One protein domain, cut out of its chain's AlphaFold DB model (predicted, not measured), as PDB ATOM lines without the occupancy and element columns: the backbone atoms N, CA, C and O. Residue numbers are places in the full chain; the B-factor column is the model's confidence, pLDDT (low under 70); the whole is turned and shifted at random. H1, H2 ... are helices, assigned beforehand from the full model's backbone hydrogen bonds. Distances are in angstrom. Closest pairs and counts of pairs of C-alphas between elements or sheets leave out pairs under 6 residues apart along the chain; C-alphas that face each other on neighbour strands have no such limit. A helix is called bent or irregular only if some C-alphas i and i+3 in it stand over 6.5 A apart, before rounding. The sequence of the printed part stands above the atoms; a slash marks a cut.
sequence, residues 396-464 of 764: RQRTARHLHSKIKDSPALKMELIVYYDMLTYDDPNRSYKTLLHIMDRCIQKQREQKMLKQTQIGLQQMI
ATOM      1  N   ARG A 396     106.983  96.254 101.046       55.31
ATOM      2  CA  ARG A 396     105.923  96.460 100.041       55.31
ATOM      3  C   ARG A 396     106.406  97.131  98.744       55.31
ATOM      4  O   ARG A 396     105.874  96.831  97.681       55.31
ATOM      5  N   GLN A 397     107.389  98.032  98.807       59.00
ATOM      6  CA  GLN A 397     108.007  98.647  97.621       59.00
ATOM      7  C   GLN A 397     109.031  97.712  96.964       59.00
ATOM      8  O   GLN A 397     109.119  97.680  95.736       59.00
ATOM      9  N   ARG A 398     109.772  96.919  97.756       60.03
ATOM     10  CA  ARG A 398     110.689  95.890  97.233       60.03
ATOM     11  C   ARG A 398     109.915  94.804  96.468       60.03
ATOM     12  O   ARG A 398     110.253  94.520  95.321       60.03
ATOM     13  N   THR A 399     108.821  94.276  97.030       62.09
ATOM     14  CA  THR A 399     107.975  93.273  96.352       62.09
ATOM     15  C   THR A 399     107.240  93.836  95.135       62.09
ATOM     16  O   THR A 399     107.189  93.163  94.108       62.09
ATOM     17  N   ALA A 400     106.739  95.080  95.192       67.12
ATOM     18  CA  ALA A 400     106.144  95.748  94.030       67.12
ATOM     19  C   ALA A 400     107.131  95.872  92.858       67.12
ATOM     20  O   ALA A 400     106.780  95.540  91.728       67.12
ATOM     21  N   ARG A 401     108.382  96.288  93.110       67.88
ATOM     22  CA  ARG A 401     109.406  96.395  92.055       67.88
ATOM     23  C   ARG A 401     109.852  95.036  91.508       67.88
ATOM     24  O   ARG A 401     110.040  94.919  90.301       67.88
ATOM     25  N   HIS A 402     109.969  94.007  92.351       72.19
ATOM     26  CA  HIS A 402     110.309  92.652  91.890       72.19
ATOM     27  C   HIS A 402     109.209  92.051  91.006       72.19
ATOM     28  O   HIS A 402     109.496  91.553  89.919       72.19
ATOM     29  N   LEU A 403     107.942  92.163  91.426       74.56
ATOM     30  CA  LEU A 403     106.797  91.697  90.639       74.56
ATOM     31  C   LEU A 403     106.689  92.459  89.309       74.56
ATOM     32  O   LEU A 403     106.565  91.842  88.254       74.56
ATOM     33  N   HIS A 404     106.809  93.790  89.345       78.25
ATOM     34  CA  HIS A 404     106.815  94.634  88.148       78.25
ATOM     35  C   HIS A 404     107.910  94.227  87.151       78.25
ATOM     36  O   HIS A 404     107.617  94.010  85.973       78.25
ATOM     37  N   SER A 405     109.145  94.024  87.623       78.50
ATOM     38  CA  SER A 405     110.265  93.643  86.754       78.50
ATOM     39  C   SER A 405     110.121  92.247  86.134       78.50
ATOM     40  O   SER A 405     110.715  92.005  85.087       78.50
ATOM     41  N   LYS A 406     109.313  91.353  86.725       77.31
ATOM     42  CA  LYS A 406     108.949  90.050  86.132       77.31
ATOM     43  C   LYS A 406     107.773  90.119  85.143       77.31
ATOM     44  O   LYS A 406     107.568  89.172  84.392       77.31
ATOM     45  N   ILE A 407     107.000  91.210  85.126       80.00
ATOM     46  CA  ILE A 407     105.778  91.348  84.307       80.00
ATOM     47  C   ILE A 407     105.965  92.260  83.087       80.00
ATOM     48  O   ILE A 407     105.332  92.014  82.058       80.00
ATOM     49  N   LYS A 408     106.830  93.281  83.172       78.31
ATOM     50  CA  LYS A 408     107.038  94.328  82.144       78.31
ATOM     51  C   LYS A 408     107.201  93.814  80.702       78.31
ATOM     52  O   LYS A 408     106.736  94.456  79.760       78.31
ATOM     53  N   ASP A 409     107.824  92.647  80.532       77.00
ATOM     54  CA  ASP A 409     108.150  92.067  79.225       77.00
ATOM     55  C   ASP A 409     107.029  91.171  78.659       77.00
ATOM     56  O   ASP A 409     107.080  90.769  77.497       77.00
ATOM     57  N   SER A 410     105.976  90.887  79.438       77.88
ATOM     58  CA  SER A 410     104.851  90.050  79.010       77.88
ATOM     59  C   SER A 410     103.949  90.784  78.002       77.88
ATOM     60  O   SER A 410     103.271  91.752  78.374       77.88
ATOM     61  N   PRO A 411     103.834  90.318  76.741       73.69
ATOM     62  CA  PRO A 411     103.079  91.023  75.702       73.69
ATOM     63  C   PRO A 411     101.569  91.083  75.978       73.69
ATOM     64  O   PRO A 411     100.888  91.953  75.442       73.69
ATOM     65  N   ALA A 412     101.042  90.199  76.832       72.69
ATOM     66  CA  ALA A 412      99.634  90.190  77.232       72.69
ATOM     67  C   ALA A 412      99.298  91.190  78.358       72.69
ATOM     68  O   ALA A 412      98.128  91.509  78.558       72.69
ATOM     69  N   LEU A 413     100.304  91.666  79.102       77.75
ATOM     70  CA  LEU A 413     100.138  92.600  80.226       77.75
ATOM     71  C   LEU A 413     100.646  94.007  79.883       77.75
ATOM     72  O   LEU A 413     100.077  94.986  80.356       77.75
ATOM     73  N   LYS A 414     101.652  94.113  79.003       77.94
ATOM     74  CA  LYS A 414     102.374  95.343  78.637       77.94
ATOM     75  C   LYS A 414     101.497  96.585  78.428       77.94
ATOM     76  O   LYS A 414     101.799  97.626  78.996       77.94
ATOM     77  N   MET A 415     100.409  96.495  77.660       75.94
ATOM     78  CA  MET A 415      99.554  97.664  77.388       75.94
ATOM     79  C   MET A 415      98.814  98.176  78.632       75.94
ATOM     80  O   MET A 415      98.718  99.383  78.824       75.94
ATOM     81  N   GLU A 416      98.299  97.281  79.478       77.12
ATOM     82  CA  GLU A 416      97.561  97.690  80.683       77.12
ATOM     83  C   GLU A 416      98.540  98.043  81.819       77.12
ATOM     84  O   GLU A 416      98.279  98.966  82.583       77.12
ATOM     85  N   LEU A 417      99.722  97.415  81.865       81.94
ATOM     86  CA  LEU A 417     100.809  97.797  82.773       81.94
ATOM     87  C   LEU A 417     101.333  99.216  82.496       81.94
ATOM     88  O   LEU A 417     101.493  99.997  83.431       81.94
ATOM     89  N   ILE A 418     101.537  99.572  81.223       80.31
ATOM     90  CA  ILE A 418     101.995 100.917  80.856       80.31
ATOM     91  C   ILE A 418     100.977 101.964  81.325       80.31
ATOM     92  O   ILE A 418     101.334 102.896  82.044       80.31
ATOM     93  N   VAL A 419      99.700 101.779  80.974       78.00
ATOM     94  CA  VAL A 419      98.628 102.746  81.262       78.00
ATOM     95  C   VAL A 419      98.322 102.866  82.760       78.00
ATOM     96  O   VAL A 419      98.149 103.982  83.241       78.00
ATOM     97  N   TYR A 420      98.264 101.754  83.501       74.44
ATOM     98  CA  TYR A 420      97.808 101.739  84.900       74.44
ATOM     99  C   TYR A 420      98.935 101.613  85.943       74.44
ATOM    100  O   TYR A 420      98.638 101.507  87.134       74.44
ATOM    101  N   TYR A 421     100.213 101.603  85.542       80.06
ATOM    102  CA  TYR A 421     101.337 101.508  86.486       80.06
ATOM    103  C   TYR A 421     102.604 102.275  86.073       80.06
ATOM    104  O   TYR A 421     103.175 102.974  86.912       80.06
ATOM    105  N   ASP A 422     103.063 102.178  84.819       80.25
ATOM    106  CA  ASP A 422     104.342 102.803  84.421       80.25
ATOM    107  C   ASP A 422     104.248 104.321  84.253       80.25
ATOM    108  O   ASP A 422     105.197 105.032  84.584       80.25
ATOM    109  N   MET A 423     103.097 104.814  83.787       76.25
ATOM    110  CA  MET A 423     102.814 106.246  83.630       76.25
ATOM    111  C   MET A 423     102.499 106.967  84.957       76.25
ATOM    112  O   MET A 423     102.313 108.184  84.953       76.25
ATOM    113  N   LEU A 424     102.436 106.251  86.087       78.50
ATOM    114  CA  LEU A 424     102.203 106.840  87.411       78.50
ATOM    115  C   LEU A 424     103.494 107.424  88.005       78.50
ATOM    116  O   LEU A 424     104.588 106.880  87.819       78.50
ATOM    117  N   THR A 425     103.379 108.501  88.786       70.81
ATOM    118  CA  THR A 425     104.525 109.075  89.512       70.81
ATOM    119  C   THR A 425     105.048 108.098  90.576       70.81
ATOM    120  O   THR A 425     104.421 107.081  90.875       70.81
ATOM    121  N   TYR A 426     106.250 108.332  91.110       63.81
ATOM    122  CA  TYR A 426     106.857 107.391  92.063       63.81
ATOM    123  C   TYR A 426     106.086 107.305  93.390       63.81
ATOM    124  O   TYR A 426     105.998 106.232  93.987       63.81
ATOM    125  N   ASP A 427     105.501 108.430  93.802       62.06
ATOM    126  CA  ASP A 427     104.808 108.612  95.079       62.06
ATOM    127  C   ASP A 427     103.280 108.441  94.964       62.06
ATOM    128  O   ASP A 427     102.555 108.628  95.942       62.06
ATOM    129  N   ASP A 428     102.773 108.069  93.781       68.19
ATOM    130  CA  ASP A 428     101.348 107.835  93.549       68.19
ATOM    131  C   ASP A 428     100.844 106.634  94.383       68.19
ATOM    132  O   ASP A 428     101.402 105.533  94.276       68.19
ATOM    133  N   PRO A 429      99.769 106.773  95.186       69.38
ATOM    134  CA  PRO A 429      99.237 105.671  95.991       69.38
ATOM    135  C   PRO A 429      98.748 104.482  95.145       69.38
ATOM    136  O   PRO A 429      98.715 103.350  95.637       69.38
ATOM    137  N   ASN A 430      98.411 104.709  93.872       62.94
ATOM    138  CA  ASN A 430      98.023 103.679  92.916       62.94
ATOM    139  C   ASN A 430      99.232 102.939  92.327       62.94
ATOM    140  O   ASN A 430      99.050 101.868  91.750       62.94
ATOM    141  N   ARG A 431     100.476 103.400  92.522       71.31
ATOM    142  CA  ARG A 431     101.691 102.667  92.123       71.31
ATOM    143  C   ARG A 431     102.052 101.583  93.147       71.31
ATOM    144  O   ARG A 431     103.126 101.557  93.748       71.31
ATOM    145  N   SER A 432     101.104 100.677  93.383       74.25
ATOM    146  CA  SER A 432     101.135  99.700  94.473       74.25
ATOM    147  C   SER A 432     101.192  98.246  93.992       74.25
ATOM    148  O   SER A 432     100.730  97.901  92.905       74.25
ATOM    149  N   TYR A 433     101.669  97.356  94.868       73.12
ATOM    150  CA  TYR A 433     101.607  95.903  94.665       73.12
ATOM    151  C   TYR A 433     100.170  95.392  94.421       73.12
ATOM    152  O   TYR A 433      99.973  94.491  93.611       73.12
ATOM    153  N   LYS A 434      99.151  96.001  95.054       77.69
ATOM    154  CA  LYS A 434      97.737  95.639  94.827       77.69
ATOM    155  C   LYS A 434      97.295  95.948  93.395       77.69
ATOM    156  O   LYS A 434      96.537  95.184  92.810       77.69
ATOM    157  N   THR A 435      97.790  97.046  92.828       80.06
ATOM    158  CA  THR A 435      97.475  97.484  91.464       80.06
ATOM    159  C   THR A 435      98.077  96.534  90.433       80.06
ATOM    160  O   THR A 435      97.393  96.154  89.488       80.06
ATOM    161  N   LEU A 436      99.313  96.069  90.655       81.06
ATOM    162  CA  LEU A 436      99.943  95.035  89.823       81.06
ATOM    163  C   LEU A 436      99.121  93.740  89.803       81.06
ATOM    164  O   LEU A 436      98.842  93.224  88.723       81.06
ATOM    165  N   LEU A 437      98.683  93.252  90.971       83.50
ATOM    166  CA  LEU A 437      97.804  92.079  91.052       83.50
ATOM    167  C   LEU A 437      96.478  92.311  90.314       83.50
ATOM    168  O   LEU A 437      96.080  91.477  89.508       83.50
ATOM    169  N   HIS A 438      95.843  93.472  90.488       81.56
ATOM    170  CA  HIS A 438      94.588  93.780  89.802       81.56
ATOM    171  C   HIS A 438      94.735  93.823  88.267       81.56
ATOM    172  O   HIS A 438      93.844  93.369  87.548       81.56
ATOM    173  N   ILE A 439      95.875  94.301  87.749       83.75
ATOM    174  CA  ILE A 439      96.211  94.248  86.314       83.75
ATOM    175  C   ILE A 439      96.393  92.789  85.849       83.75
ATOM    176  O   ILE A 439      95.916  92.431  84.770       83.75
ATOM    177  N   MET A 440      97.027  91.932  86.661       80.31
ATOM    178  CA  MET A 440      97.148  90.495  86.373       80.31
ATOM    179  C   MET A 440      95.777  89.812  86.313       80.31
ATOM    180  O   MET A 440      95.460  89.202  85.292       80.31
ATOM    181  N   ASP A 441      94.953  89.959  87.352       82.12
ATOM    182  CA  ASP A 441      93.617  89.354  87.446       82.12
ATOM    183  C   ASP A 441      92.728  89.772  86.270       82.12
ATOM    184  O   ASP A 441      92.116  88.934  85.604       82.12
ATOM    185  N   ARG A 442      92.720  91.071  85.950       82.50
ATOM    186  CA  ARG A 442      91.984  91.650  84.821       82.50
ATOM    187  C   ARG A 442      92.424  91.061  83.478       82.50
ATOM    188  O   ARG A 442      91.571  90.728  82.656       82.50
ATOM    189  N   CYS A 443      93.724  90.873  83.248       80.31
ATOM    190  CA  CYS A 443      94.208  90.230  82.023       80.31
ATOM    191  C   CYS A 443      93.960  88.711  81.995       80.31
ATOM    192  O   CYS A 443      93.647  88.181  80.929       80.31
ATOM    193  N   ILE A 444      94.031  88.010  83.131       83.62
ATOM    194  CA  ILE A 444      93.662  86.586  83.238       83.62
ATOM    195  C   ILE A 444      92.175  86.403  82.907       83.62
ATOM    196  O   ILE A 444      91.820  85.540  82.101       83.62
ATOM    197  N   GLN A 445      91.308  87.246  83.464       81.56
ATOM    198  CA  GLN A 445      89.870  87.232  83.210       81.56
ATOM    199  C   GLN A 445      89.553  87.521  81.732       81.56
ATOM    200  O   GLN A 445      88.870  86.732  81.080       81.56
ATOM    201  N   LYS A 446      90.171  88.557  81.154       81.75
ATOM    202  CA  LYS A 446      90.077  88.897  79.723       81.75
ATOM    203  C   LYS A 446      90.550  87.756  78.807       81.75
ATOM    204  O   LYS A 446      89.969  87.533  77.746       81.75
ATOM    205  N   GLN A 447      91.566  86.982  79.208       78.75
ATOM    206  CA  GLN A 447      91.983  85.772  78.483       78.75
ATOM    207  C   GLN A 447      90.971  84.621  78.604       78.75
ATOM    208  O   GLN A 447      90.743  83.915  77.619       78.75
ATOM    209  N   ARG A 448      90.349  84.423  79.775       81.06
ATOM    210  CA  ARG A 448      89.272  83.432  79.972       81.06
ATOM    211  C   ARG A 448      88.067  83.764  79.094       81.06
ATOM    212  O   ARG A 448      87.600  82.902  78.355       81.06
ATOM    213  N   GLU A 449      87.640  85.021  79.085       81.31
ATOM    214  CA  GLU A 449      86.563  85.529  78.227       81.31
ATOM    215  C   GLU A 449      86.887  85.354  76.737       81.31
ATOM    216  O   GLU A 449      86.065  84.836  75.987       81.31
ATOM    217  N   GLN A 450      88.111  85.669  76.298       81.44
ATOM    218  CA  GLN A 450      88.535  85.417  74.915       81.44
ATOM    219  C   GLN A 450      88.583  83.924  74.548       81.44
ATOM    220  O   GLN A 450      88.312  83.584  73.394       81.44
ATOM    221  N   LYS A 451      88.914  83.024  75.486       81.62
ATOM    222  CA  LYS A 451      88.824  81.568  75.266       81.62
ATOM    223  C   LYS A 451      87.365  81.126  75.129       81.62
ATOM    224  O   LYS A 451      87.052  80.442  74.158       81.62
ATOM    225  N   MET A 452      86.479  81.580  76.019       83.12
ATOM    226  CA  MET A 452      85.037  81.302  75.950       83.12
ATOM    227  C   MET A 452      84.429  81.804  74.636       83.12
ATOM    228  O   MET A 452      83.811  81.025  73.920       83.12
ATOM    229  N   LEU A 453      84.684  83.059  74.252       83.50
ATOM    230  CA  LEU A 453      84.208  83.637  72.989       83.50
ATOM    231  C   LEU A 453      84.688  82.846  71.765       83.50
ATOM    232  O   LEU A 453      83.895  82.578  70.865       83.50
ATOM    233  N   LYS A 454      85.956  82.412  71.739       83.31
ATOM    234  CA  LYS A 454      86.479  81.541  70.674       83.31
ATOM    235  C   LYS A 454      85.808  80.168  70.675       83.31
ATOM    236  O   LYS A 454      85.485  79.664  69.606       83.31
ATOM    237  N   GLN A 455      85.554  79.573  71.839       83.06
ATOM    238  CA  GLN A 455      84.854  78.291  71.950       83.06
ATOM    239  C   GLN A 455      83.393  78.398  71.482       83.06
ATOM    240  O   GLN A 455      82.941  77.550  70.713       83.06
ATOM    241  N   THR A 456      82.682  79.470  71.845       81.31
ATOM    242  CA  THR A 456      81.340  79.784  71.332       81.31
ATOM    243  C   THR A 456      81.361  80.013  69.821       81.31
ATOM    244  O   THR A 456      80.521  79.459  69.117       81.31
ATOM    245  N   GLN A 457      82.339  80.758  69.293       82.75
ATOM    246  CA  GLN A 457      82.496  80.985  67.853       82.75
ATOM    247  C   GLN A 457      82.781  79.680  67.091       82.75
ATOM    248  O   GLN A 457      82.210  79.465  66.025       82.75
ATOM    249  N   ILE A 458      83.612  78.790  67.641       83.75
ATOM    250  CA  ILE A 458      83.901  77.467  67.071       83.75
ATOM    251  C   ILE A 458      82.653  76.574  67.114       83.75
ATOM    252  O   ILE A 458      82.343  75.936  66.113       83.75
ATOM    253  N   GLY A 459      81.901  76.558  68.219       83.00
ATOM    254  CA  GLY A 459      80.636  75.821  68.321       83.00
ATOM    255  C   GLY A 459      79.588  76.320  67.322       83.00
ATOM    256  O   GLY A 459      78.993  75.528  66.592       83.00
ATOM    257  N   LEU A 460      79.432  77.643  67.204       84.69
ATOM    258  CA  LEU A 460      78.578  78.278  66.199       84.69
ATOM    259  C   LEU A 460      79.022  77.902  64.776       84.69
ATOM    260  O   LEU A 460      78.196  77.519  63.951       84.69
ATOM    261  N   GLN A 461      80.327  77.934  64.496       83.62
ATOM    262  CA  GLN A 461      80.888  77.547  63.201       83.62
ATOM    263  C   GLN A 461      80.697  76.050  62.899       83.62
ATOM    264  O   GLN A 461      80.477  75.697  61.744       83.62
ATOM    265  N   GLN A 462      80.739  75.167  63.901       78.19
ATOM    266  CA  GLN A 462      80.464  73.735  63.737       78.19
ATOM    267  C   GLN A 462      78.984  73.464  63.427       78.19
ATOM    268  O   GLN A 462      78.703  72.651  62.544       78.19
ATOM    269  N   MET A 463      78.058  74.189  64.069       73.25
ATOM    270  CA  MET A 463      76.627  74.142  63.734       73.25
ATOM    271  C   MET A 463      76.362  74.680  62.318       73.25
ATOM    272  O   MET A 463      75.683  74.025  61.534       73.25
ATOM    273  N   ILE A 464      76.970  75.812  61.942       76.31
ATOM    274  CA  ILE A 464      76.881  76.381  60.580       76.31
ATOM    275  C   ILE A 464      77.484  75.433  59.522       76.31
ATOM    276  O   ILE A 464      77.020  75.405  58.386       76.31
TER     277      ILE A 464
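AT A GLANCE: This is residues 396 to 464 of the 764 residues of the protein "C3H1-type domain-containing protein" of Symbiodinium microadriaticum (UniProt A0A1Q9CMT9). One long helix, H3, runs out of a small head, where the two short helices H1 and H2 pack on its first turns; residues 448 to 464 of H3 stick out from this head as a bare arm that makes much of the length. The 69 printed residues hold three named helices, in the order H1, H2, H3, and no named strand; the class is all helix. The whole is only just loose, close to extended, with a radius of gyration of the C-alphas of 16.2 A and spans of 55 by 18 by 17 A.

IN THESE COORDINATES: Find C-alpha 433 at (101.607, 95.903, 94.665); from there H3, residues 433 to 464, runs 46.4 A to C-alpha 464 at (76.881, 76.381, 60.580). Go back to C-alpha 396 at (105.923, 96.460, 100.041), where H1, residues 396 to 407, begins and covers 16.5 A. H2, residues 414 to 422, is only just irregular: C-alphas 419 and 422 are 6.53 A apart.

HOW THE PARTS SIT: Look first at residues 433 to 436 of H3, with which alone it touches H1; their closest C-alphas, of Ala 400 and Tyr 433, are 4.6 A apart. These two run the same way at a shallow tilt of 32 degrees, only just short of steep. With residues 435 to 439 alone H3 touches H2, closest at the C-alphas of Glu 416 and Ile 439, 6.7 A. H2 and H3 form a helical hairpin, running opposite ways at a shallow tilt of 24 degrees. H1 and H2 are close but not clearly touching; their closest C-alphas, of Ile 407 and Lys 414, are 7.7 A apart. In H1, H2 and H3 every O i to N i+4 pair is within hydrogen-bond range.

THE WHOLE: The C-alphas farthest apart, of Asp 427 and Ile 464, are 54.9 A apart. Residues 424 to 429 also stand free. The printed part has no cut, and both links are short. The mean pLDDT of the printed part is 76.7; look for values under 70 at residues 396 to 401 and 426 to 430.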